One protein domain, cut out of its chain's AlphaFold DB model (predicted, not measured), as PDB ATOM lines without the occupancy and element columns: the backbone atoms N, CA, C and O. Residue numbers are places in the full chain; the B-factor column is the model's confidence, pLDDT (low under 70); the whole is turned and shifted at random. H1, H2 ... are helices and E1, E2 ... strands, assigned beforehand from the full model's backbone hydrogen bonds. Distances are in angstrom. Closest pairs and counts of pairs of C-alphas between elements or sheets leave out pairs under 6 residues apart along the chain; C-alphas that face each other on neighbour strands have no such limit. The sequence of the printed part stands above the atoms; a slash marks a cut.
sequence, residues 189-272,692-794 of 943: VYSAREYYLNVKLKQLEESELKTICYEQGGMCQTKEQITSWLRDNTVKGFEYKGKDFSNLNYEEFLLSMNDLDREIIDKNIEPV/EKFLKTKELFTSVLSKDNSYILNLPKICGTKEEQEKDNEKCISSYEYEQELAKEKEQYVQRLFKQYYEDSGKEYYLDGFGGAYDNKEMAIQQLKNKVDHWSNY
ATOM      1  N   VAL A 189      41.553 -14.249 -88.332       89.69
ATOM      2  CA  VAL A 189      41.142 -15.657 -88.409       89.69
ATOM      3  C   VAL A 189      41.974 -16.573 -87.506       89.69
ATOM      4  O   VAL A 189      41.457 -17.571 -87.019       89.69
ATOM      5  N   TYR A 190      43.240 -16.240 -87.218       90.31
ATOM      6  CA  TYR A 190      44.098 -17.064 -86.359       90.31
ATOM      7  C   TYR A 190      43.626 -17.041 -84.910       90.31
ATOM      8  O   TYR A 190      43.482 -18.096 -84.302       90.31
ATOM      9  N   SER A 191      43.316 -15.862 -84.366       90.31
ATOM     10  CA  SER A 191      42.742 -15.736 -83.021       90.31
ATOM     11  C   SER A 191      41.400 -16.466 -82.917       90.31
ATOM     12  O   SER A 191      41.136 -17.165 -81.939       90.31
ATOM     13  N   ALA A 192      40.593 -16.362 -83.970       89.31
ATOM     14  CA  ALA A 192      39.331 -17.071 -84.118       89.31
ATOM     15  C   ALA A 192      39.527 -18.610 -84.132       89.31
ATOM     16  O   ALA A 192      38.819 -19.361 -83.459       89.31
ATOM     17  N   ARG A 193      40.538 -19.097 -84.855       89.88
ATOM     18  CA  ARG A 193      40.931 -20.512 -84.909       89.88
ATOM     19  C   ARG A 193      41.432 -21.036 -83.573       89.88
ATOM     20  O   ARG A 193      40.989 -22.097 -83.138       89.88
ATOM     21  N   GLU A 194      42.312 -20.295 -82.910       89.00
ATOM     22  CA  GLU A 194      42.822 -20.662 -81.589       89.00
ATOM     23  C   GLU A 194      41.692 -20.760 -80.562       89.00
ATOM     24  O   GLU A 194      41.705 -21.661 -79.725       89.00
ATOM     25  N   TYR A 195      40.671 -19.904 -80.653       89.38
ATOM     26  CA  TYR A 195      39.482 -20.019 -79.813       89.38
ATOM     27  C   TYR A 195      38.730 -21.340 -80.051       89.38
ATOM     28  O   TYR A 195      38.412 -22.047 -79.091       89.38
ATOM     29  N   TYR A 196      38.508 -21.747 -81.307       87.75
ATOM     30  CA  TYR A 196      37.884 -23.045 -81.582       87.75
ATOM     31  C   TYR A 196      38.725 -24.223 -81.085       87.75
ATOM     32  O   TYR A 196      38.179 -25.137 -80.474       87.75
ATOM     33  N   LEU A 197      40.039 -24.212 -81.315       86.25
ATOM     34  CA  LEU A 197      40.919 -25.327 -80.954       86.25
ATOM     35  C   LEU A 197      41.145 -25.444 -79.444       86.25
ATOM     36  O   LEU A 197      41.135 -26.545 -78.898       86.25
ATOM     37  N   ASN A 198      41.337 -24.320 -78.755       87.25
ATOM     38  CA  ASN A 198      41.733 -24.333 -77.349       87.25
ATOM     39  C   ASN A 198      40.558 -24.224 -76.383       87.25
ATOM     40  O   ASN A 198      40.707 -24.630 -75.233       87.25
ATOM     41  N   VAL A 199      39.424 -23.673 -76.825       86.44
ATOM     42  CA  VAL A 199      38.237 -23.485 -75.982       86.44
ATOM     43  C   VAL A 199      37.124 -24.420 -76.425       86.44
ATOM     44  O   VAL A 199      36.710 -25.275 -75.647       86.44
ATOM     45  N   LYS A 200      36.651 -24.309 -77.670       85.50
ATOM     46  CA  LYS A 200      35.437 -25.026 -78.103       85.50
ATOM     47  C   LYS A 200      35.646 -26.518 -78.270       85.50
ATOM     48  O   LYS A 200      34.821 -27.296 -77.804       85.50
ATOM     49  N   LEU A 201      36.757 -26.920 -78.877       87.00
ATOM     50  CA  LEU A 201      37.096 -28.326 -79.032       87.00
ATOM     51  C   LEU A 201      37.286 -28.987 -77.665       87.00
ATOM     52  O   LEU A 201      36.713 -30.045 -77.443       87.00
ATOM     53  N   LYS A 202      37.990 -28.335 -76.729       84.75
ATOM     54  CA  LYS A 202      38.135 -28.847 -75.356       84.75
ATOM     55  C   LYS A 202      36.797 -28.943 -74.632       84.75
ATOM     56  O   LYS A 202      36.504 -29.983 -74.064       84.75
ATOM     57  N   GLN A 203      35.952 -27.913 -74.714       83.25
ATOM     58  CA  GLN A 203      34.597 -27.953 -74.148       83.25
ATOM     59  C   GLN A 203      33.781 -29.122 -74.710       83.25
ATOM     60  O   GLN A 203      33.084 -29.798 -73.959       83.25
ATOM     61  N   LEU A 204      33.880 -29.379 -76.015       84.88
ATOM     62  CA  LEU A 204      33.174 -30.473 -76.670       84.88
ATOM     63  C   LEU A 204      33.767 -31.842 -76.299       84.88
ATOM     64  O   LEU A 204      33.017 -32.792 -76.104       84.88
ATOM     65  N   GLU A 205      35.092 -31.953 -76.164       85.50
ATOM     66  CA  GLU A 205      35.800 -33.171 -75.746       85.50
ATOM     67  C   GLU A 205      35.537 -33.508 -74.263       85.50
ATOM     68  O   GLU A 205      35.300 -34.674 -73.944       85.50
ATOM     69  N   GLU A 206      35.474 -32.510 -73.377       83.44
ATOM     70  CA  GLU A 206      35.301 -32.666 -71.923       83.44
ATOM     71  C   GLU A 206      33.828 -32.772 -71.478       83.44
ATOM     72  O   GLU A 206      33.533 -33.465 -70.506       83.44
ATOM     73  N   SER A 207      32.884 -32.128 -72.174       75.44
ATOM     74  CA  SER A 207      31.457 -32.142 -71.811       75.44
ATOM     75  C   SER A 207      30.715 -33.344 -72.401       75.44
ATOM     76  O   SER A 207      30.846 -33.642 -73.590       75.44
ATOM     77  N   GLU A 208      29.881 -34.018 -71.606       74.62
ATOM     78  CA  GLU A 208      28.906 -35.006 -72.107       74.62
ATOM     79  C   GLU A 208      27.540 -34.387 -72.445       74.62
ATOM     80  O   GLU A 208      26.712 -35.022 -73.098       74.62
ATOM     81  N   LEU A 209      27.302 -33.137 -72.044       79.88
ATOM     82  CA  LEU A 209      26.013 -32.467 -72.192       79.88
ATOM     83  C   LEU A 209      25.852 -31.858 -73.591       79.88
ATOM     84  O   LEU A 209      26.776 -31.234 -74.118       79.88
ATOM     85  N   LYS A 210      24.652 -32.011 -74.164       85.19
ATOM     86  CA  LYS A 210      24.224 -31.325 -75.389       85.19
ATOM     87  C   LYS A 210      23.972 -29.836 -75.106       85.19
ATOM     88  O   LYS A 210      23.525 -29.465 -74.023       85.19
ATOM     89  N   THR A 211      24.227 -28.986 -76.096       86.94
ATOM     90  CA  THR A 211      23.970 -27.541 -76.043       86.94
ATOM     91  C   THR A 211      22.604 -27.242 -76.651       86.94
ATOM     92  O   THR A 211      22.288 -27.730 -77.737       86.94
ATOM     93  N   ILE A 212      21.801 -26.407 -75.986       88.62
ATOM     94  CA  ILE A 212      20.556 -25.900 -76.572       88.62
ATOM     95  C   ILE A 212      20.908 -24.899 -77.675       88.62
ATOM     96  O   ILE A 212      21.580 -23.891 -77.423       88.62
ATOM     97  N   CYS A 213      20.425 -25.159 -78.883       87.69
ATOM     98  CA  CYS A 213      20.442 -24.205 -79.976       87.69
ATOM     99  C   CYS A 213      19.032 -23.904 -80.473       87.69
ATOM    100  O   CYS A 213      18.085 -24.649 -80.229       87.69
ATOM    101  N   TYR A 214      18.922 -22.800 -81.191       89.69
ATOM    102  CA  TYR A 214      17.690 -22.247 -81.716       89.69
ATOM    103  C   TYR A 214      17.886 -22.022 -83.213       89.69
ATOM    104  O   TYR A 214      18.993 -21.712 -83.670       89.69
ATOM    105  N   GLU A 215      16.827 -22.214 -83.986       81.31
ATOM    106  CA  GLU A 215      16.895 -22.085 -85.435       81.31
ATOM    107  C   GLU A 215      16.764 -20.610 -85.837       81.31
ATOM    108  O   GLU A 215      15.745 -19.967 -85.590       81.31
ATOM    109  N   GLN A 216      17.801 -20.065 -86.472       80.75
ATOM    110  CA  GLN A 216      17.788 -18.717 -87.033       80.75
ATOM    111  C   GLN A 216      18.365 -18.757 -88.449       80.75
ATOM    112  O   GLN A 216      19.522 -19.122 -88.648       80.75
ATOM    113  N   GLY A 217      17.553 -18.397 -89.449       70.12
ATOM    114  CA  GLY A 217      17.992 -18.364 -90.852       70.12
ATOM    115  C   GLY A 217      18.442 -19.726 -91.400       70.12
ATOM    116  O   GLY A 217      19.313 -19.770 -92.262       70.12
ATOM    117  N   GLY A 218      17.891 -20.830 -90.880       71.88
ATOM    118  CA  GLY A 218      18.266 -22.196 -91.269       71.88
ATOM    119  C   GLY A 218      19.569 -22.711 -90.645       71.88
ATOM    120  O   GLY A 218      20.032 -23.788 -91.016       71.88
ATOM    121  N   MET A 219      20.166 -21.973 -89.702       78.81
ATOM    122  CA  MET A 219      21.330 -22.405 -88.926       78.81
ATOM    123  C   MET A 219      20.958 -22.602 -87.454       78.81
ATOM    124  O   MET A 219      20.142 -21.867 -86.897       78.81
ATOM    125  N   CYS A 220      21.590 -23.584 -86.814       84.00
ATOM    126  CA  CYS A 220      21.466 -23.839 -85.381       84.00
ATOM    127  C   CYS A 220      22.445 -22.928 -84.627       84.00
ATOM    128  O   CYS A 220      23.662 -23.067 -84.756       84.00
ATOM    129  N   GLN A 221      21.903 -21.969 -83.872       86.69
ATOM    130  CA  GLN A 221      22.670 -20.968 -83.132       86.69
ATOM    131  C   GLN A 221      22.403 -21.052 -81.628       86.69
ATOM    132  O   GLN A 221      21.287 -21.299 -81.180       86.69
ATOM    133  N   THR A 222      23.435 -20.840 -80.823       88.81
ATOM    134  CA  THR A 222      23.330 -20.759 -79.363       88.81
ATOM    135  C   THR A 222      22.602 -19.487 -78.922       88.81
ATOM    136  O   THR A 222      22.535 -18.497 -79.654       88.81
ATOM    137  N   LYS A 223      22.113 -19.469 -77.674       89.88
ATOM    138  CA  LYS A 223      21.527 -18.260 -77.069       89.88
ATOM    139  C   LYS A 223      22.473 -17.056 -77.157       89.88
ATOM    140  O   LYS A 223      22.020 -15.951 -77.443       89.88
ATOM    141  N   GLU A 224      23.773 -17.258 -76.938       88.44
ATOM    142  CA  GLU A 224      24.760 -16.172 -76.991       88.44
ATOM    143  C   GLU A 224      24.922 -15.610 -78.408       88.44
ATOM    144  O   GLU A 224      25.012 -14.401 -78.583       88.44
ATOM    145  N   GLN A 225      24.873 -16.459 -79.439       87.94
ATOM    146  CA  GLN A 225      24.917 -16.006 -80.833       87.94
ATOM    147  C   GLN A 225      23.703 -15.153 -81.193       87.94
ATOM    148  O   GLN A 225      23.874 -14.061 -81.737       87.94
ATOM    149  N   ILE A 226      22.500 -15.604 -80.829       89.00
ATOM    150  CA  ILE A 226      21.262 -14.871 -81.120       89.00
ATOM    151  C   ILE A 226      21.208 -13.569 -80.327       89.00
ATOM    152  O   ILE A 226      20.914 -12.523 -80.892       89.00
ATOM    153  N   THR A 227      21.524 -13.595 -79.031       91.19
ATOM    154  CA  THR A 227      21.529 -12.376 -78.205       91.19
ATOM    155  C   THR A 227      22.633 -11.405 -78.621       91.19
ATOM    156  O   THR A 227      22.374 -10.209 -78.684       91.19
ATOM    157  N   SER A 228      23.816 -11.882 -79.020       89.00
ATOM    158  CA  SER A 228      24.854 -11.056 -79.654       89.00
ATOM    159  C   SER A 228      24.360 -10.430 -80.960       89.00
ATOM    160  O   SER A 228      24.490  -9.226 -81.160       89.00
ATOM    161  N   TRP A 229      23.725 -11.208 -81.839       86.56
ATOM    162  CA  TRP A 229      23.122 -10.678 -83.063       86.56
ATOM    163  C   TRP A 229      22.017  -9.649 -82.770       86.56
ATOM    164  O   TRP A 229      21.974  -8.604 -83.419       86.56
ATOM    165  N   LEU A 230      21.173  -9.883 -81.761       88.50
ATOM    166  CA  LEU A 230      20.174  -8.918 -81.300       88.50
ATOM    167  C   LEU A 230      20.835  -7.645 -80.761       88.50
ATOM    168  O   LEU A 230      20.369  -6.562 -81.093       88.50
ATOM    169  N   ARG A 231      21.923  -7.738 -79.981       88.31
ATOM    170  CA  ARG A 231      22.684  -6.573 -79.483       88.31
ATOM    171  C   ARG A 231      23.258  -5.738 -80.625       88.31
ATOM    172  O   ARG A 231      23.169  -4.511 -80.553       88.31
ATOM    173  N   ASP A 232      23.799  -6.393 -81.652       84.25
ATOM    174  CA  ASP A 232      24.369  -5.748 -82.842       84.25
ATOM    175  C   ASP A 232      23.294  -5.062 -83.701       84.25
ATOM    176  O   ASP A 232      23.565  -4.061 -84.358       84.25
ATOM    177  N   ASN A 233      22.062  -5.583 -83.680       83.19
ATOM    178  CA  ASN A 233      20.921  -5.047 -84.432       83.19
ATOM    179  C   ASN A 233      19.948  -4.228 -83.572       83.19
ATOM    180  O   ASN A 233      18.887  -3.838 -84.057       83.19
ATOM    181  N   THR A 234      20.295  -3.973 -82.308       85.62
ATOM    182  CA  THR A 234      19.540  -3.105 -81.404       85.62
ATOM    183  C   THR A 234      20.244  -1.766 -81.320       85.62
ATOM    184  O   THR A 234      21.342  -1.659 -80.757       85.62
ATOM    185  N   VAL A 235      19.591  -0.745 -81.860       83.19
ATOM    186  CA  VAL A 235      20.120   0.615 -81.926       83.19
ATOM    187  C   VAL A 235      19.335   1.532 -81.002       83.19
ATOM    188  O   VAL A 235      18.123   1.377 -80.827       83.19
ATOM    189  N   LYS A 236      20.048   2.484 -80.398       85.25
ATOM    190  CA  LYS A 236      19.430   3.584 -79.663       85.25
ATOM    191  C   LYS A 236      18.787   4.544 -80.670       85.25
ATOM    192  O   LYS A 236      19.203   4.650 -81.827       85.25
ATOM    193  N   GLY A 237      17.745   5.225 -80.238       85.88
ATOM    194  CA  GLY A 237      17.046   6.214 -81.032       85.88
ATOM    195  C   GLY A 237      16.196   7.118 -80.166       85.88
ATOM    196  O   GLY A 237      16.266   7.080 -78.934       85.88
ATOM    197  N   PHE A 238      15.384   7.915 -80.839       85.19
ATOM    198  CA  PHE A 238      14.481   8.864 -80.224       85.19
ATOM    199  C   PHE A 238      13.110   8.782 -80.890       85.19
ATOM    200  O   PHE A 238      13.018   8.633 -82.108       85.19
ATOM    201  N   GLU A 239      12.061   8.920 -80.086       84.19
ATOM    202  CA  GLU A 239      10.703   9.193 -80.556       84.19
ATOM    203  C   GLU A 239      10.449  10.697 -80.496       84.19
ATOM    204  O   GLU A 239      10.658  11.343 -79.461       84.19
ATOM    205  N   TYR A 240       9.973  11.242 -81.612       82.88
ATOM    206  CA  TYR A 240       9.464  12.599 -81.714       82.88
ATOM    207  C   TYR A 240       8.136  12.600 -82.476       82.88
ATOM    208  O   TYR A 240       8.083  12.356 -83.681       82.88
ATOM    209  N   LYS A 241       7.044  12.898 -81.762       77.94
ATOM    210  CA  LYS A 241       5.675  12.984 -82.307       77.94
ATOM    211  C   LYS A 241       5.206  11.707 -83.011       77.94
ATOM    212  O   LYS A 241       4.535  11.762 -84.042       77.94
ATOM    213  N   GLY A 242       5.549  10.556 -82.449       78.06
ATOM    214  CA  GLY A 242       5.229   9.238 -82.988       78.06
ATOM    215  C   GLY A 242       6.079   8.835 -84.192       78.06
ATOM    216  O   GLY A 242       5.740   7.858 -84.856       78.06
ATOM    217  N   LYS A 243       7.146   9.584 -84.501       82.38
ATOM    218  CA  LYS A 243       8.170   9.184 -85.467       82.38
ATOM    219  C   LYS A 243       9.431   8.775 -84.717       82.38
ATOM    220  O   LYS A 243       9.983   9.575 -83.960       82.38
ATOM    221  N   ASP A 244       9.888   7.560 -84.980       82.81
ATOM    222  CA  ASP A 244      11.095   7.001 -84.384       82.81
ATOM    223  C   ASP A 244      12.263   7.158 -85.362       82.81
ATOM    224  O   ASP A 244      12.127   6.874 -86.556       82.81
ATOM    225  N   PHE A 245      13.420   7.583 -84.863       83.31
ATOM    226  CA  PHE A 245      14.661   7.605 -85.637       83.31
ATOM    227  C   PHE A 245      15.839   7.125 -84.795       83.31
ATOM    228  O   PHE A 245      15.953   7.449 -83.610       83.31
ATOM    229  N   SER A 246      16.741   6.351 -85.399       80.62
ATOM    230  CA  SER A 246      17.976   5.941 -84.730       80.62
ATOM    231  C   SER A 246      18.991   7.084 -84.653       80.62
ATOM    232  O   SER A 246      19.156   7.858 -85.592       80.62
ATOM    233  N   ASN A 247      19.769   7.128 -83.566       78.88
ATOM    234  CA  ASN A 247      20.931   8.017 -83.451       78.88
ATOM    235  C   ASN A 247      22.086   7.647 -84.407       78.88
ATOM    236  O   ASN A 247      23.086   8.358 -84.479       78.88
ATOM    237  N   LEU A 248      21.962   6.527 -85.120       79.12
ATOM    238  CA  LEU A 248      22.921   6.048 -86.107       79.12
ATOM    239  C   LEU A 248      22.369   6.116 -87.534       79.12
ATOM    240  O   LEU A 248      23.064   5.683 -88.454       79.12
ATOM    241  N   ASN A 249      21.147   6.636 -87.713       78.81
ATOM    242  CA  ASN A 249      20.498   6.758 -89.010       78.81
ATOM    243  C   ASN A 249      20.092   8.205 -89.314       78.81
ATOM    244  O   ASN A 249      19.026   8.685 -88.924       78.81
ATOM    245  N   TYR A 250      20.961   8.901 -90.049       79.38
ATOM    246  CA  TYR A 250      20.734  10.293 -90.427       79.38
ATOM    247  C   TYR A 250      19.568  10.464 -91.419       79.38
ATOM    248  O   TYR A 250      18.888  11.488 -91.392       79.38
ATOM    249  N   GLU A 251      19.276   9.473 -92.268       79.88
ATOM    250  CA  GLU A 251      18.128   9.544 -93.186       79.88
ATOM    251  C   GLU A 251      16.791   9.448 -92.438       79.88
ATOM    252  O   GLU A 251      15.885  10.243 -92.696       79.88
ATOM    253  N   GLU A 252      16.673   8.536 -91.466       81.12
ATOM    254  CA  GLU A 252      15.504   8.454 -90.574       81.12
ATOM    255  C   GLU A 252      15.301   9.762 -89.801       81.12
ATOM    256  O   GLU A 252      14.170  10.243 -89.663       81.12
ATOM    257  N   PHE A 253      16.399  10.370 -89.343       85.62
ATOM    258  CA  PHE A 253      16.376  11.680 -88.702       85.62
ATOM    259  C   PHE A 253      15.821  12.764 -89.639       85.62
ATOM    260  O   PHE A 253      14.885  13.474 -89.270       85.62
ATOM    261  N   LEU A 254      16.342  12.870 -90.866       82.75
ATOM    262  CA  LEU A 254      15.881  13.860 -91.846       82.75
ATOM    263  C   LEU A 254      14.393  13.695 -92.181       82.75
ATOM    264  O   LEU A 254      13.670  14.686 -92.266       82.75
ATOM    265  N   LEU A 255      13.916  12.455 -92.323       83.75
ATOM    266  CA  LEU A 255      12.495  12.161 -92.548       83.75
ATOM    267  C   LEU A 255      11.626  12.557 -91.347       83.75
ATOM    268  O   LEU A 255      10.516  13.080 -91.513       83.75
ATOM    269  N   SER A 256      12.134  12.345 -90.132       82.75
ATOM    270  CA  SER A 256      11.451  12.729 -88.896       82.75
ATOM    271  C   SER A 256      11.374  14.249 -88.730       82.75
ATOM    272  O   SER A 256      10.338  14.756 -88.300       82.75
ATOM    273  N   MET A 257      12.413  14.967 -89.169       85.56
ATOM    274  CA  MET A 257      12.559  16.424 -89.045       85.56
ATOM    275  C   MET A 257      12.175  17.225 -90.295       85.56
ATOM    276  O   MET A 257      12.406  18.434 -90.337       85.56
ATOM    277  N   ASN A 258      11.598  16.590 -91.320       81.00
ATOM    278  CA  ASN A 258      11.240  17.279 -92.564       81.00
ATOM    279  C   ASN A 258      10.272  18.456 -92.316       81.00
ATOM    280  O   ASN A 258      10.455  19.533 -92.875       81.00
ATOM    281  N   ASP A 259       9.323  18.268 -91.392       77.69
ATOM    282  CA  ASP A 259       8.359  19.277 -90.938       77.69
ATOM    283  C   ASP A 259       8.637  19.673 -89.478       77.69
ATOM    284  O   ASP A 259       7.804  19.456 -88.596       77.69
ATOM    285  N   LEU A 260       9.837  20.195 -89.199       83.56
ATOM    286  CA  LEU A 260      10.177  20.684 -87.859       83.56
ATOM    287  C   LEU A 260       9.159  21.743 -87.400       83.56
ATOM    288  O   LEU A 260       8.808  22.649 -88.163       83.56
ATOM    289  N   ASP A 261       8.681  21.632 -86.157       84.31
ATOM    290  CA  ASP A 261       7.634  22.527 -85.662       84.31
ATOM    291  C   ASP A 261       8.044  23.992 -85.731       84.31
ATOM    292  O   ASP A 261       9.142  24.367 -85.314       84.31
ATOM    293  N   ARG A 262       7.091  24.845 -86.123       84.50
ATOM    294  CA  ARG A 262       7.269  26.300 -86.048       84.50
ATOM    295  C   ARG A 262       7.623  26.768 -84.644       84.50
ATOM    296  O   ARG A 262       8.466  27.633 -84.520       84.50
ATOM    297  N   GLU A 263       7.055  26.163 -83.601       81.88
ATOM    298  CA  GLU A 263       7.385  26.518 -82.214       81.88
ATOM    299  C   GLU A 263       8.865  26.263 -81.886       81.88
ATOM    300  O   GLU A 263       9.496  27.079 -81.224       81.88
ATOM    301  N   ILE A 264       9.452  25.168 -82.387       84.44
ATOM    302  CA  ILE A 264      10.880  24.877 -82.191       84.44
ATOM    303  C   ILE A 264      11.728  25.841 -83.020       84.44
ATOM    304  O   ILE A 264      12.724  26.357 -82.522       84.44
ATOM    305  N   ILE A 265      11.327  26.099 -84.265       86.81
ATOM    306  CA  ILE A 265      12.004  27.053 -85.146       86.81
ATOM    307  C   ILE A 265      12.008  28.444 -84.509       86.81
ATOM    308  O   ILE A 265      13.072  29.008 -84.317       86.81
ATOM    309  N   ASP A 266      10.846  28.971 -84.137       81.75
ATOM    310  CA  ASP A 266      10.691  30.339 -83.639       81.75
ATOM    311  C   ASP A 266      11.256  30.511 -82.215       81.75
ATOM    312  O   ASP A 266      11.603  31.620 -81.830       81.75
ATOM    313  N   LYS A 267      11.408  29.422 -81.440       80.06
ATOM    314  CA  LYS A 267      12.117  29.437 -80.148       80.06
ATOM    315  C   LYS A 267      13.636  29.550 -80.298       80.06
ATOM    316  O   LYS A 267      14.283  30.091 -79.411       80.06
ATOM    317  N   ASN A 268      14.211  28.950 -81.340       83.62
ATOM    318  CA  ASN A 268      15.667  28.841 -81.484       83.62
ATOM    319  C   ASN A 268      16.239  29.787 -82.546       83.62
ATOM    320  O   ASN A 268      17.431  30.064 -82.516       83.62
ATOM    321  N   ILE A 269      15.417  30.231 -83.497       85.69
ATOM    322  CA  ILE A 269      15.822  31.076 -84.615       85.69
ATOM    323  C   ILE A 269      15.141  32.428 -84.471       85.69
ATOM    324  O   ILE A 269      13.941  32.561 -84.733       85.69
ATOM    325  N   GLU A 270      15.922  33.433 -84.104       82.56
ATOM    326  CA  GLU A 270      15.413  34.770 -83.828       82.56
ATOM    327  C   GLU A 270      15.528  35.664 -85.071       82.56
ATOM    328  O   GLU A 270      16.591  35.739 -85.696       82.56
ATOM    329  N   PRO A 271      14.447  36.343 -85.490       76.81
ATOM    330  CA  PRO A 271      14.522  37.298 -86.580       76.81
ATOM    331  C   PRO A 271      15.204  38.588 -86.116       76.81
ATOM    332  O   PRO A 271      14.725  39.292 -85.229       76.81
ATOM    333  N   VAL A 272      16.284  38.968 -86.789       73.31
ATOM    334  CA  VAL A 272      16.943  40.261 -86.597       73.31
ATOM    335  C   VAL A 272      16.473  41.210 -87.690       73.31
ATOM    336  O   VAL A 272      16.955  41.204 -88.825       73.31
ATOM    337  N   GLU A 692      17.849  16.025 -77.374       71.50
ATOM    338  CA  GLU A 692      17.366  16.366 -76.036       71.50
ATOM    339  C   GLU A 692      17.521  17.848 -75.662       71.50
ATOM    340  O   GLU A 692      16.767  18.349 -74.827       71.50
ATOM    341  N   LYS A 693      18.460  18.578 -76.287       75.94
ATOM    342  CA  LYS A 693      18.650  20.019 -76.042       75.94
ATOM    343  C   LYS A 693      17.514  20.857 -76.639       75.94
ATOM    344  O   LYS A 693      17.187  21.924 -76.124       75.94
ATOM    345  N   PHE A 694      16.911  20.381 -77.725       80.81
ATOM    346  CA  PHE A 694      15.987  21.162 -78.551       80.81
ATOM    347  C   PHE A 694      14.574  20.578 -78.589       80.81
ATOM    348  O   PHE A 694      13.600  21.316 -78.748       80.81
ATOM    349  N   LEU A 695      14.457  19.260 -78.439       80.62
ATOM    350  CA  LEU A 695      13.225  18.503 -78.576       80.62
ATOM    351  C   LEU A 695      12.846  17.837 -77.255       80.62
ATOM    352  O   LEU A 695      13.684  17.316 -76.525       80.62
ATOM    353  N   LYS A 696      11.539  17.759 -76.994       74.50
ATOM    354  CA  LYS A 696      10.999  16.826 -76.000       74.50
ATOM    355  C   LYS A 696      10.921  15.439 -76.632       74.50
ATOM    356  O   LYS A 696       9.883  15.078 -77.184       74.50
ATOM    357  N   THR A 697      12.024  14.704 -76.602       73.69
ATOM    358  CA  THR A 697      12.114  13.333 -77.116       73.69
ATOM    359  C   THR A 697      11.974  12.311 -75.999       73.69
ATOM    360  O   THR A 697      12.220  12.599 -74.827       73.69
ATOM    361  N   LYS A 698      11.585  11.093 -76.372       82.44
ATOM    362  CA  LYS A 698      11.772   9.913 -75.526       82.44
ATOM    363  C   LYS A 698      12.866   9.065 -76.132       82.44
ATOM    364  O   LYS A 698      12.814   8.766 -77.323       82.44
ATOM    365  N   GLU A 699      13.848   8.685 -75.329       85.19
ATOM    366  CA  GLU A 699      14.844   7.724 -75.777       85.19
ATOM    367  C   GLU A 699      14.202   6.347 -75.948       85.19
ATOM    368  O   GLU A 699      13.300   5.968 -75.197       85.19
ATOM    369  N   LEU A 700      14.666   5.590 -76.936       87.94
ATOM    370  CA  LEU A 700      14.184   4.238 -77.180       87.94
ATOM    371  C   LEU A 700      15.269   3.321 -77.729       87.94
ATOM    372  O   LEU A 700      16.279   3.772 -78.273       87.94
ATOM    373  N   PHE A 701      15.014   2.020 -77.636       87.69
ATOM    374  CA  PHE A 701      15.671   1.016 -78.461       87.69
ATOM    375  C   PHE A 701      14.740   0.525 -79.565       87.69
ATOM    376  O   PHE A 701      13.573   0.212 -79.326       87.69
ATOM    377  N   THR A 702      15.287   0.385 -80.768       81.69
ATOM    378  CA  THR A 702      14.638  -0.304 -81.887       81.69
ATOM    379  C   THR A 702      15.495  -1.481 -82.342       81.69
ATOM    380  O   THR A 702      16.707  -1.508 -82.117       81.69
ATOM    381  N   SER A 703      14.854  -2.493 -82.924       81.31
ATOM    382  CA  SER A 703      15.494  -3.725 -83.387       81.31
ATOM    383  C   SER A 703      14.959  -4.123 -84.756       81.31
ATOM    384  O   SER A 703      13.803  -3.856 -85.084       81.31
ATOM    385  N   VAL A 704      15.777  -4.830 -85.540       73.69
ATOM    386  CA  VAL A 704      15.404  -5.335 -86.873       73.69
ATOM    387  C   VAL A 704      14.155  -6.233 -86.859       73.69
ATOM    388  O   VAL A 704      13.440  -6.293 -87.853       73.69
ATOM    389  N   LEU A 705      13.867  -6.900 -85.735       74.25
ATOM    390  CA  LEU A 705      12.694  -7.768 -85.570       74.25
ATOM    391  C   LEU A 705      11.408  -7.012 -85.214       74.25
ATOM    392  O   LEU A 705      10.328  -7.592 -85.241       74.25
ATOM    393  N   SER A 706      11.524  -5.749 -84.807       63.22
ATOM    394  CA  SER A 706      10.466  -5.035 -84.099       63.22
ATOM    395  C   SER A 706      10.516  -3.542 -84.402       63.22
ATOM    396  O   SER A 706      10.593  -2.717 -83.493       63.22
ATOM    397  N   LYS A 707      10.463  -3.180 -85.689       59.84
ATOM    398  CA  LYS A 707      10.304  -1.768 -86.071       59.84
ATOM    399  C   LYS A 707       9.008  -1.157 -85.514       59.84
ATOM    400  O   LYS A 707       8.988   0.038 -85.265       59.84
ATOM    401  N   ASP A 708       7.995  -1.986 -85.238       59.62
ATOM    402  CA  ASP A 708       6.693  -1.563 -84.705       59.62
ATOM    403  C   ASP A 708       6.552  -1.703 -83.169       59.62
ATOM    404  O   ASP A 708       5.564  -1.227 -82.616       59.62
ATOM    405  N   ASN A 709       7.511  -2.321 -82.453       62.53
ATOM    406  CA  ASN A 709       7.567  -2.247 -80.978       62.53
ATOM    407  C   ASN A 709       8.921  -1.692 -80.528       62.53
ATOM    408  O   ASN A 709       9.838  -2.453 -80.201       62.53
ATOM    409  N   SER A 710       9.042  -0.369 -80.511       74.44
ATOM    410  CA  SER A 710      10.152   0.313 -79.858       74.44
ATOM    411  C   SER A 710      10.064   0.167 -78.333       74.44
ATOM    412  O   SER A 710       8.985   0.106 -77.736       74.44
ATOM    413  N   TYR A 711      11.221   0.064 -77.681       84.62
ATOM    414  CA  TYR A 711      11.325  -0.012 -76.229       84.62
ATOM    415  C   TYR A 711      11.711   1.354 -75.675       84.62
ATOM    416  O   TYR A 711      12.872   1.744 -75.767       84.62
ATOM    417  N   ILE A 712      10.732   2.081 -75.131       84.19
ATOM    418  CA  ILE A 712      10.953   3.395 -74.519       84.19
ATOM    419  C   ILE A 712      11.825   3.234 -73.273       84.19
ATOM    420  O   ILE A 712      11.494   2.470 -72.365       84.19
ATOM    421  N   LEU A 713      12.915   3.990 -73.234       83.81
ATOM    422  CA  LEU A 713      13.843   4.042 -72.120       83.81
ATOM    423  C   LEU A 713      13.350   5.040 -71.077       83.81
ATOM    424  O   LEU A 713      13.141   6.215 -71.367       83.81
ATOM    425  N   ASN A 714      13.206   4.565 -69.843       79.94
ATOM    426  CA  ASN A 714      12.928   5.399 -68.676       79.94
ATOM    427  C   ASN A 714      14.200   5.531 -67.834       79.94
ATOM    428  O   ASN A 714      14.273   5.009 -66.722       79.94
ATOM    429  N   LEU A 715      15.213   6.196 -68.391       79.50
ATOM    430  CA  LEU A 715      16.467   6.450 -67.687       79.50
ATOM    431  C   LEU A 715      16.418   7.793 -66.937       79.50
ATOM    432  O   LEU A 715      15.823   8.752 -67.439       79.50
ATOM    433  N   PRO A 716      17.029   7.889 -65.743       75.25
ATOM    434  CA  PRO A 716      17.177   9.161 -65.046       75.25
ATOM    435  C   PRO A 716      18.097  10.108 -65.831       75.25
ATOM    436  O   PRO A 716      19.007   9.658 -66.524       75.25
ATOM    437  N   LYS A 717      17.885  11.425 -65.721       73.69
ATOM    438  CA  LYS A 717      18.732  12.421 -66.403       73.69
ATOM    439  C   LYS A 717      20.170  12.386 -65.877       73.69
ATOM    440  O   LYS A 717      20.400  12.061 -64.713       73.69
ATOM    441  N   ILE A 718      21.126  12.776 -66.719       72.12
ATOM    442  CA  ILE A 718      22.520  12.992 -66.310       72.12
ATOM    443  C   ILE A 718      22.609  14.323 -65.552       72.12
ATOM    444  O   ILE A 718      22.099  15.327 -66.046       72.12
ATOM    445  N   CYS A 719      23.243  14.339 -64.379       69.38
ATOM    446  CA  CYS A 719      23.458  15.580 -63.627       69.38
ATOM    447  C   CYS A 719      24.453  16.496 -64.363       69.38
ATOM    448  O   CYS A 719      25.504  16.033 -64.817       69.38
ATOM    449  N   GLY A 720      24.133  17.785 -64.475       57.28
ATOM    450  CA  GLY A 720      24.994  18.794 -65.092       57.28
ATOM    451  C   GLY A 720      26.124  19.247 -64.169       57.28
ATOM    452  O   GLY A 720      27.212  19.569 -64.644       57.28
ATOM    453  N   THR A 721      25.906  19.214 -62.849       59.50
ATOM    454  CA  THR A 721      26.915  19.566 -61.835       59.50
ATOM    455  C   THR A 721      26.946  18.582 -60.662       59.50
ATOM    456  O   THR A 721      26.019  17.803 -60.441       59.50
ATOM    457  N   LYS A 722      28.034  18.611 -59.877       55.69
ATOM    458  CA  LYS A 722      28.140  17.828 -58.632       55.69
ATOM    459  C   LYS A 722      27.164  18.301 -57.549       55.69
ATOM    460  O   LYS A 722      26.773  17.506 -56.708       55.69
ATOM    461  N   GLU A 723      26.758  19.565 -57.577       52.94
ATOM    462  CA  GLU A 723      25.839  20.143 -56.589       52.94
ATOM    463  C   GLU A 723      24.380  19.730 -56.844       52.94
ATOM    464  O   GLU A 723      23.616  19.558 -55.895       52.94
ATOM    465  N   GLU A 724      24.005  19.482 -58.105       52.66
ATOM    466  CA  GLU A 724      22.695  18.922 -58.481       52.66
ATOM    467  C   GLU A 724      22.493  17.491 -57.961       52.66
ATOM    468  O   GLU A 724      21.377  17.132 -57.590       52.66
ATOM    469  N   GLN A 725      23.564  16.690 -57.841       55.06
ATOM    470  CA  GLN A 725      23.493  15.353 -57.226       55.06
ATOM    471  C   GLN A 725      23.090  15.391 -55.747       55.06
ATOM    472  O   GLN A 725      22.579  14.399 -55.229       55.06
ATOM    473  N   GLU A 726      23.336  16.505 -55.058       52.69
ATOM    474  CA  GLU A 726      23.174  16.607 -53.606       52.69
ATOM    475  C   GLU A 726      21.892  17.341 -53.184       52.69
ATOM    476  O   GLU A 726      21.478  17.210 -52.029       52.69
ATOM    477  N   LYS A 727      21.255  18.106 -54.084       48.62
ATOM    478  CA  LYS A 727      20.185  19.052 -53.719       48.62
ATOM    479  C   LYS A 727      18.785  18.745 -54.247       48.62
ATOM    480  O   LYS A 727      17.842  19.247 -53.639       48.62
ATOM    481  N   ASP A 728      18.613  17.955 -55.309       44.47
ATOM    482  CA  ASP A 728      17.300  17.852 -55.958       44.47
ATOM    483  C   ASP A 728      16.512  16.572 -55.632       44.47
ATOM    484  O   ASP A 728      17.038  15.461 -55.567       44.47
ATOM    485  N   ASN A 729      15.198  16.731 -55.448       49.34
ATOM    486  CA  ASN A 729      14.260  15.615 -55.267       49.34
ATOM    487  C   ASN A 729      13.998  14.850 -56.586       49.34
ATOM    488  O   ASN A 729      13.341  13.803 -56.571       49.34
ATOM    489  N   GLU A 730      14.501  15.343 -57.726       53.12
ATOM    490  CA  GLU A 730      14.570  14.604 -58.990       53.12
ATOM    491  C   GLU A 730      15.859  13.771 -59.039       53.12
ATOM    492  O   GLU A 730      16.965  14.297 -59.077       53.12
ATOM    493  N   LYS A 731      15.719  12.441 -59.057       63.94
ATOM    494  CA  LYS A 731      16.841  11.500 -59.187       63.94
ATOM    495  C   LYS A 731      17.568  11.726 -60.524       63.94
ATOM    496  O   LYS A 731      17.142  11.165 -61.530       63.94
ATOM    497  N   CYS A 732      18.638  12.514 -60.559       71.31
ATOM    498  CA  CYS A 732      19.620  12.492 -61.648       71.31
ATOM    499  C   CYS A 732      20.784  11.551 -61.277       71.31
ATOM    500  O   CYS A 732      20.988  11.241 -60.104       71.31
ATOM    501  N   ILE A 733      21.517  11.043 -62.268       79.81
ATOM    502  CA  ILE A 733      22.649  10.116 -62.081       79.81
ATOM    503  C   ILE A 733      23.904  10.635 -62.791       79.81
ATOM    504  O   ILE A 733      23.825  11.493 -63.670       79.81
ATOM    505  N   SER A 734      25.087  10.146 -62.415       78.88
ATOM    506  CA  SER A 734      26.323  10.483 -63.137       78.88
ATOM    507  C   SER A 734      26.324   9.899 -64.556       78.88
ATOM    508  O   SER A 734      25.651   8.907 -64.828       78.88
ATOM    509  N   SER A 735      27.135  10.451 -65.470       74.38
ATOM    510  CA  SER A 735      27.273   9.897 -66.830       74.38
ATOM    511  C   SER A 735      27.739   8.437 -66.825       74.38
ATOM    512  O   SER A 735      27.315   7.649 -67.661       74.38
ATOM    513  N   TYR A 736      28.594   8.055 -65.871       80.00
ATOM    514  CA  TYR A 736      29.058   6.675 -65.740       80.00
ATOM    515  C   TYR A 736      27.927   5.723 -65.322       80.00
ATOM    516  O   TYR A 736      27.772   4.654 -65.909       80.00
ATOM    517  N   GLU A 737      27.118   6.115 -64.336       81.88
ATOM    518  CA  GLU A 737      25.943   5.343 -63.911       81.88
ATOM    519  C   GLU A 737      24.890   5.270 -65.018       81.88
ATOM    520  O   GLU A 737      24.291   4.216 -65.221       81.88
ATOM    521  N   TYR A 738      24.715   6.354 -65.778       83.12
ATOM    522  CA  TYR A 738      23.822   6.390 -66.932       83.12
ATOM    523  C   TYR A 738      24.180   5.326 -67.965       83.12
ATOM    524  O   TYR A 738      23.321   4.547 -68.369       83.12
ATOM    525  N   GLU A 739      25.453   5.247 -68.353       80.62
ATOM    526  CA  GLU A 739      25.926   4.239 -69.305       80.62
ATOM    527  C   GLU A 739      25.751   2.810 -68.768       80.62
ATOM    528  O   GLU A 739      25.400   1.898 -69.522       80.62
ATOM    529  N   GLN A 740      25.926   2.596 -67.457       85.06
ATOM    530  CA  GLN A 740      25.652   1.293 -66.848       85.06
ATOM    531  C   GLN A 740      24.167   0.915 -66.912       85.06
ATOM    532  O   GLN A 740      23.845  -0.222 -67.265       85.06
ATOM    533  N   GLU A 741      23.260   1.834 -66.576       86.19
ATOM    534  CA  GLU A 741      21.816   1.584 -66.637       86.19
ATOM    535  C   GLU A 741      21.335   1.412 -68.083       86.19
ATOM    536  O   GLU A 741      20.592   0.476 -68.377       86.19
ATOM    537  N   LEU A 742      21.837   2.220 -69.020       86.06
ATOM    538  CA  LEU A 742      21.560   2.074 -70.449       86.06
ATOM    539  C   LEU A 742      21.969   0.686 -70.967       86.06
ATOM    540  O   LEU A 742      21.211   0.047 -71.702       86.06
ATOM    541  N   ALA A 743      23.142   0.188 -70.564       86.81
ATOM    542  CA  ALA A 743      23.600  -1.152 -70.921       86.81
ATOM    543  C   ALA A 743      22.706  -2.255 -70.322       86.81
ATOM    544  O   ALA A 743      22.401  -3.236 -71.007       86.81
ATOM    545  N   LYS A 744      22.242  -2.088 -69.073       89.56
ATOM    546  CA  LYS A 744      21.292  -3.017 -68.434       89.56
ATOM    547  C   LYS A 744      19.950  -3.037 -69.161       89.56
ATOM    548  O   LYS A 744      19.452  -4.119 -69.462       89.56
ATOM    549  N   GLU A 745      19.384  -1.874 -69.472       90.19
ATOM    550  CA  GLU A 745      18.131  -1.748 -70.226       90.19
ATOM    551  C   GLU A 745      18.251  -2.382 -71.619       90.19
ATOM    552  O   GLU A 745      17.359  -3.116 -72.053       90.19
ATOM    553  N   LYS A 746      19.392  -2.186 -72.297       89.50
ATOM    554  CA  LYS A 746      19.668  -2.833 -73.588       89.50
ATOM    555  C   LYS A 746      19.643  -4.353 -73.457       89.50
ATOM    556  O   LYS A 746      19.015  -5.026 -74.272       89.50
ATOM    557  N   GLU A 747      20.290  -4.897 -72.429       91.56
ATOM    558  CA  GLU A 747      20.305  -6.341 -72.197       91.56
ATOM    559  C   GLU A 747      18.909  -6.878 -71.857       91.56
ATOM    560  O   GLU A 747      18.504  -7.907 -72.392       91.56
ATOM    561  N   GLN A 748      18.125  -6.168 -71.042       91.25
ATOM    562  CA  GLN A 748      16.739  -6.551 -70.753       91.25
ATOM    563  C   GLN A 748      15.883  -6.600 -72.020       91.25
ATOM    564  O   GLN A 748      15.105  -7.542 -72.207       91.25
ATOM    565  N   TYR A 749      16.031  -5.612 -72.905       90.94
ATOM    566  CA  TYR A 749      15.317  -5.587 -74.175       90.94
ATOM    567  C   TYR A 749      15.746  -6.743 -75.090       90.94
ATOM    568  O   TYR A 749      14.893  -7.458 -75.617       90.94
ATOM    569  N   VAL A 750      17.050  -7.013 -75.198       91.06
ATOM    570  CA  VAL A 750      17.590  -8.158 -75.951       91.06
ATOM    571  C   VAL A 750      17.055  -9.487 -75.414       91.06
ATOM    572  O   VAL A 750      16.605 -10.325 -76.196       91.06
ATOM    573  N   GLN A 751      17.040  -9.682 -74.094       92.19
ATOM    574  CA  GLN A 751      16.493 -10.897 -73.486       92.19
ATOM    575  C   GLN A 751      14.986 -11.022 -73.729       92.19
ATOM    576  O   GLN A 751      14.501 -12.125 -73.969       92.19
ATOM    577  N   ARG A 752      14.239  -9.911 -73.725       90.44
ATOM    578  CA  ARG A 752      12.808  -9.905 -74.059       90.44
ATOM    579  C   ARG A 752      12.564 -10.344 -75.499       90.44
ATOM    580  O   ARG A 752      11.714 -11.202 -75.719       90.44
ATOM    581  N   LEU A 753      13.322  -9.804 -76.455       90.12
ATOM    582  CA  LEU A 753      13.247 -10.205 -77.862       90.12
ATOM    583  C   LEU A 753      13.608 -11.684 -78.032       90.12
ATOM    584  O   LEU A 753      12.896 -12.420 -78.711       90.12
ATOM    585  N   PHE A 754      14.669 -12.144 -77.366       91.31
ATOM    586  CA  PHE A 754      15.042 -13.554 -77.368       91.31
ATOM    587  C   PHE A 754      13.899 -14.442 -76.859       91.31
ATOM    588  O   PHE A 754      13.522 -15.416 -77.510       91.31
ATOM    589  N   LYS A 755      13.307 -14.064 -75.722       91.44
ATOM    590  CA  LYS A 755      12.197 -14.789 -75.105       91.44
ATOM    591  C   LYS A 755      10.981 -14.875 -76.025       91.44
ATOM    592  O   LYS A 755      10.394 -15.933 -76.184       91.44
ATOM    593  N   GLN A 756      10.626 -13.751 -76.636       89.69
ATOM    594  CA  GLN A 756       9.434 -13.628 -77.464       89.69
ATOM    595  C   GLN A 756       9.545 -14.376 -78.796       89.69
ATOM    596  O   GLN A 756       8.545 -14.911 -79.267       89.69
ATOM    597  N   TYR A 757      10.726 -14.376 -79.419       88.50
ATOM    598  CA  TYR A 757      10.883 -14.857 -80.795       88.50
ATOM    599  C   TYR A 757      11.643 -16.181 -80.923       88.50
ATOM    600  O   TYR A 757      11.513 -16.830 -81.959       88.50
ATOM    601  N   TYR A 758      12.425 -16.593 -79.918       89.75
ATOM    602  CA  TYR A 758      13.343 -17.730 -80.054       89.75
ATOM    603  C   TYR A 758      13.246 -18.779 -78.944       89.75
ATOM    604  O   TYR A 758      13.445 -19.950 -79.258       89.75
ATOM    605  N   GLU A 759      12.946 -18.416 -77.690       89.81
ATOM    606  CA  GLU A 759      13.022 -19.337 -76.532       89.81
ATOM    607  C   GLU A 759      12.269 -20.659 -76.760       89.81
ATOM    608  O   GLU A 759      12.837 -21.731 -76.545       89.81
ATOM    609  N   ASP A 760      11.055 -20.595 -77.310       86.56
ATOM    610  CA  ASP A 760      10.202 -21.770 -77.542       86.56
ATOM    611  C   ASP A 760      10.709 -22.713 -78.655       86.56
ATOM    612  O   ASP A 760      10.221 -23.834 -78.797       86.56
ATOM    613  N   SER A 761      11.693 -22.290 -79.457       86.69
ATOM    614  CA  SER A 761      12.240 -23.074 -80.580       86.69
ATOM    615  C   SER A 761      13.456 -23.939 -80.217       86.69
ATOM    616  O   SER A 761      13.987 -24.645 -81.077       86.69
ATOM    617  N   GLY A 762      13.913 -23.881 -78.961       88.62
ATOM    618  CA  GLY A 762      15.157 -24.505 -78.513       88.62
ATOM    619  C   GLY A 762      15.175 -26.034 -78.625       88.62
ATOM    620  O   GLY A 762      14.228 -26.716 -78.234       88.62
ATOM    621  N   LYS A 763      16.288 -26.587 -79.122       88.69
ATOM    622  CA  LYS A 763      16.558 -28.033 -79.216       88.69
ATOM    623  C   LYS A 763      17.996 -28.355 -78.808       88.69
ATOM    624  O   LYS A 763      18.899 -27.550 -79.015       88.69
ATOM    625  N   GLU A 764      18.220 -29.538 -78.243       90.44
ATOM    626  CA  GLU A 764      19.525 -29.963 -77.716       90.44
ATOM    627  C   GLU A 764      20.354 -30.757 -78.737       90.44
ATOM    628  O   GLU A 764      19.924 -31.816 -79.198       90.44
ATOM    629  N   TYR A 765      21.580 -30.299 -79.023       89.31
ATOM    630  CA  TYR A 765      22.523 -30.952 -79.944       89.31
ATOM    631  C   TYR A 765      23.988 -30.816 -79.504       89.31
ATOM    632  O   TYR A 765      24.345 -29.935 -78.723       89.31
ATOM    633  N   TYR A 766      24.871 -31.651 -80.054       88.88
ATOM    634  CA  TYR A 766      26.310 -31.379 -80.081       88.88
ATOM    635  C   TYR A 766      26.621 -30.471 -81.274       88.88
ATOM    636  O   TYR A 766      26.262 -30.790 -82.409       88.88
ATOM    637  N   LEU A 767      27.261 -29.330 -81.017       87.56
ATOM    638  CA  LEU A 767      27.527 -28.308 -82.031       87.56
ATOM    639  C   LEU A 767      28.973 -28.399 -82.518       87.56
ATOM    640  O   LEU A 767      29.890 -28.496 -81.706       87.56
ATOM    641  N   ASP A 768      29.184 -28.313 -83.833       84.81
ATOM    642  CA  ASP A 768      30.537 -28.251 -84.417       84.81
ATOM    643  C   ASP A 768      31.162 -26.847 -84.374       84.81
ATOM    644  O   ASP A 768      32.294 -26.656 -84.813       84.81
ATOM    645  N   GLY A 769      30.420 -25.858 -83.864       79.62
ATOM    646  CA  GLY A 769      30.841 -24.460 -83.796       79.62
ATOM    647  C   GLY A 769      30.675 -23.672 -85.102       79.62
ATOM    648  O   GLY A 769      30.784 -22.453 -85.072       79.62
ATOM    649  N   PHE A 770      30.344 -24.325 -86.221       81.38
ATOM    650  CA  PHE A 770      30.148 -23.732 -87.551       81.38
ATOM    651  C   PHE A 770      28.686 -23.858 -88.028       81.38
ATOM    652  O   PHE A 770      28.412 -23.996 -89.221       81.38
ATOM    653  N   GLY A 771      27.737 -23.853 -87.085       78.00
ATOM    654  CA  GLY A 771      26.294 -23.953 -87.341       78.00
ATOM    655  C   GLY A 771      25.764 -25.369 -87.590       78.00
ATOM    656  O   GLY A 771      24.563 -25.529 -87.813       78.00
ATOM    657  N   GLY A 772      26.622 -26.395 -87.545       84.31
ATOM    658  CA  GLY A 772      26.216 -27.795 -87.633       84.31
ATOM    659  C   GLY A 772      25.765 -28.344 -86.281       84.31
ATOM    660  O   GLY A 772      26.425 -28.133 -85.262       84.31
ATOM    661  N   ALA A 773      24.656 -29.080 -86.296       87.81
ATOM    662  CA  ALA A 773      24.031 -29.689 -85.128       87.81
ATOM    663  C   ALA A 773      23.960 -31.208 -85.304       87.81
ATOM    664  O   ALA A 773      23.472 -31.687 -86.329       87.81
ATOM    665  N   TYR A 774      24.437 -31.965 -84.317       89.75
ATOM    666  CA  TYR A 774      24.529 -33.421 -84.405       89.75
ATOM    667  C   TYR A 774      24.029 -34.080 -83.123       89.75
ATOM    668  O   TYR A 774      24.266 -33.604 -82.015       89.75
ATOM    669  N   ASP A 775      23.369 -35.227 -83.263       88.50
ATOM    670  CA  ASP A 775      22.962 -36.041 -82.113       88.50
ATOM    671  C   ASP A 775      24.127 -36.797 -81.465       88.50
ATOM    672  O   ASP A 775      24.018 -37.212 -80.312       88.50
ATOM    673  N   ASN A 776      25.235 -36.951 -82.195       90.31
ATOM    674  CA  ASN A 776      26.430 -37.681 -81.793       90.31
ATOM    675  C   ASN A 776      27.618 -36.717 -81.572       90.31
ATOM    676  O   ASN A 776      27.916 -35.873 -82.424       90.31
ATOM    677  N   LYS A 777      28.308 -36.882 -80.438       90.75
ATOM    678  CA  LYS A 777      29.448 -36.062 -80.006       90.75
ATOM    679  C   LYS A 777      30.687 -36.251 -80.885       90.75
ATOM    680  O   LYS A 777      31.293 -35.262 -81.296       90.75
ATOM    681  N   GLU A 778      31.062 -37.488 -81.205       88.94
ATOM    682  CA  GLU A 778      32.217 -37.790 -82.060       88.94
ATOM    683  C   GLU A 778      32.064 -37.169 -83.454       88.94
ATOM    684  O   GLU A 778      33.027 -36.636 -84.009       88.94
ATOM    685  N   MET A 779      30.843 -37.177 -83.994       90.12
ATOM    686  CA  MET A 779      30.523 -36.555 -85.274       90.12
ATOM    687  C   MET A 779      30.717 -35.035 -85.214       90.12
ATOM    688  O   MET A 779      31.366 -34.482 -86.099       90.12
ATOM    689  N   ALA A 780      30.239 -34.366 -84.162       89.75
ATOM    690  CA  ALA A 780      30.452 -32.928 -83.976       89.75
ATOM    691  C   ALA A 780      31.949 -32.574 -83.844       89.75
ATOM    692  O   ALA A 780      32.414 -31.632 -84.485       89.75
ATOM    693  N   ILE A 781      32.727 -33.370 -83.093       89.88
ATOM    694  CA  ILE A 781      34.185 -33.195 -82.953       89.88
ATOM    695  C   ILE A 781      34.891 -33.354 -84.302       89.88
ATOM    696  O   ILE A 781      35.751 -32.543 -84.655       89.88
ATOM    697  N   GLN A 782      34.547 -34.395 -85.063       90.94
ATOM    698  CA  GLN A 782      35.148 -34.643 -86.371       90.94
ATOM    699  C   GLN A 782      34.824 -33.512 -87.350       90.94
ATOM    700  O   GLN A 782      35.702 -33.061 -88.083       90.94
ATOM    701  N   GLN A 783      33.583 -33.022 -87.343       91.25
ATOM    702  CA  GLN A 783      33.166 -31.910 -88.193       91.25
ATOM    703  C   GLN A 783      33.877 -30.610 -87.815       91.25
ATOM    704  O   GLN A 783      34.374 -29.929 -88.708       91.25
ATOM    705  N   LEU A 784      34.027 -30.311 -86.521       89.69
ATOM    706  CA  LEU A 784      34.815 -29.167 -86.059       89.69
ATOM    707  C   LEU A 784      36.264 -29.275 -86.553       89.69
ATOM    708  O   LEU A 784      36.750 -28.356 -87.209       89.69
ATOM    709  N   LYS A 785      36.934 -30.416 -86.322       89.06
ATOM    710  CA  LYS A 785      38.324 -30.654 -86.763       89.06
ATOM    711  C   LYS A 785      38.489 -30.519 -88.279       89.06
ATOM    712  O   LYS A 785      39.475 -29.953 -88.731       89.06
ATOM    713  N   ASN A 786      37.517 -30.980 -89.065       88.75
ATOM    714  CA  ASN A 786      37.554 -30.846 -90.522       88.75
ATOM    715  C   ASN A 786      37.336 -29.398 -90.984       88.75
ATOM    716  O   ASN A 786      37.918 -28.970 -91.981       88.75
ATOM    717  N   LYS A 787      36.481 -28.639 -90.295       89.75
ATOM    718  CA  LYS A 787      36.086 -27.290 -90.714       89.75
ATOM    719  C   LYS A 787      37.048 -26.199 -90.247       89.75
ATOM    720  O   LYS A 787      37.197 -25.212 -90.962       89.75
ATOM    721  N   VAL A 788      37.714 -26.382 -89.108       88.69
ATOM    722  CA  VAL A 788      38.525 -25.347 -88.441       88.69
ATOM    723  C   VAL A 788      39.739 -24.874 -89.252       88.69
ATOM    724  O   VAL A 788      40.170 -23.736 -89.116       88.69
ATOM    725  N   ASP A 789      40.282 -25.705 -90.142       85.06
ATOM    726  CA  ASP A 789      41.431 -25.314 -90.974       85.06
ATOM    727  C   ASP A 789      41.031 -24.612 -92.286       85.06
ATOM    728  O   ASP A 789      41.888 -24.093 -93.001       85.06
ATOM    729  N   HIS A 790      39.733 -24.538 -92.600       87.62
ATOM    730  CA  HIS A 790      39.234 -23.895 -93.815       87.62
ATOM    731  C   HIS A 790      38.731 -22.479 -93.512       87.62
ATOM    732  O   HIS A 790      37.682 -22.297 -92.897       87.62
ATOM    733  N   TRP A 791      39.448 -21.460 -93.996       83.25
ATOM    734  CA  TRP A 791      39.123 -20.047 -93.741       83.25
ATOM    735  C   TRP A 791      37.716 -19.640 -94.195       83.25
ATOM    736  O   TRP A 791      37.086 -18.820 -93.540       83.25
ATOM    737  N   SER A 792      37.188 -20.268 -95.251       83.69
ATOM    738  CA  SER A 792      35.833 -20.018 -95.764       83.69
ATOM    739  C   SER A 792      34.710 -20.384 -94.789       83.69
ATOM    740  O   SER A 792      33.569 -20.002 -95.021       83.69
ATOM    741  N   ASN A 793      35.000 -21.154 -93.734       84.94
ATOM    742  CA  ASN A 793      34.006 -21.519 -92.723       84.94
ATOM    743  C   ASN A 793      33.849 -20.449 -91.636       84.94
ATOM    744  O   ASN A 793      32.890 -20.500 -90.871       84.94
ATOM    745  N   TYR A 794      34.774 -19.494 -91.542       86.25
ATOM    746  CA  TYR A 794      34.692 -18.420 -90.562       86.25
ATOM    747  C   TYR A 794      33.772 -17.316 -91.071       86.25
ATOM    748  O   TYR A 794      33.905 -16.857 -92.203       86.25
TER     749      TYR A 794
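What this domain is: This is residues 189 to 272 and 692 to 794 of the 943 residues of an uncharacterized protein of Spiroplasma sp. BIUS-1 (UniProt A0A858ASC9). The printed part is a long, loose row of two small three-stranded sheets: E2 E1 E7, with H1 and H7 side by side near it, and E4 E3 E6 farther along, joined to the first by H2 and bordered by the long helix H6, which leads back to E7. Past the second sheet H4 and E5 make one far end of the length, and H5, at the end of a long link, lies off to one side. The 187 printed residues hold seven named helices and seven named strands, in the order H1 E1 E2 H2 E3 E4 H3 H4 E5 E6 H5 H6 E7 H7, a mixed class. Both sheets are antiparallel, in the orders E2 E1 E7 and E4 E3 E6. The whole is loose and elongated, with a radius of gyration of the C-alphas of 23.3 A and spans of 78 by 41 by 34 A.

Where its parts are: H1, residues 189 to 206, begins at C-alpha 189, (41.142, -15.657, -88.409), and is 24.4 A long. E1, residues 211 to 216, is 15.4 A long, and E2 is residues 219 to 222. H2, residues 223 to 232, is 14.1 A long. E3, residues 234 to 240, is 18.7 A long, and E4 is residues 243 to 246. H3 is residues 250 to 256, H4 residues 262 to 268 and E5 residues 270 to 272, where C-alpha 272 is at (16.943, 40.261, -86.597). After the cut come E6, residues 698 to 703, 16.2 A long, and H5, residues 724 to 727. H6, residues 735 to 757, is the longest helix, 32.8 A. E7 is residues 763 to 767, and H7, residues 777 to 787, is 15.4 A long and ends at C-alpha 787, (36.086, -27.290, -90.714).

How they stand to each other: H1 touches H7 with residues 201 to 205 alone, opposite ways at a shallow tilt of 13 degrees; the closest C-alphas, of Leu 201 and Ile 781, are 6.9 A apart. H7 only grazes the strongly twisted sheet E2 E1 E7, with residues 777 to 784. E1 and E2 form a hairpin, with N 214 and O 221 2.8 A apart. E1 has staggered pairing: residues 213 to 216 pair with E2, and residues 211 to 213 with E7, where N 211 and O 765 are 2.8 A apart. H2 is on this sheet at a height of 8.2 A, over E2. H2 touches H6, whose residues 746 to 754 alone take part, at a steep tilt of 56 degrees; the closest C-alphas, of Leu 230 and Val 750, are 6.0 A apart. The hairpin E3 and E4 has N 238 and O 245 2.9 A apart; E3 and E6 have N 237 and O 700 2.8 A apart. H3 and H6 are on one face of the sheet E4 E3 E6, two layers, helices on one face of a sheet. H6 lies over E3 and E6 at a height of 9.9 A. H4 is apart from H3, and H5 from H6. Each O i to N i+4 pair is within hydrogen-bond range in H2, H3, H4, H6 and H7, and 12 of 14 are in H1; H5 is too short for such a pair.

The domain as a whole: The two C-alphas farthest apart, of Val 272 and Glu 778, are 79.7 A apart. Residues 273 to 691 are not printed, and C-alphas 272 and 692 across the cut are 26.1 A apart. The link E6 to H5, residues 704 to 723, is long; its residues 711 to 712 pair with residues 700 to 701 of E6. Mean pLDDT of the printed part is 81.9, with residues 706 to 709 and 719 to 731 under 70.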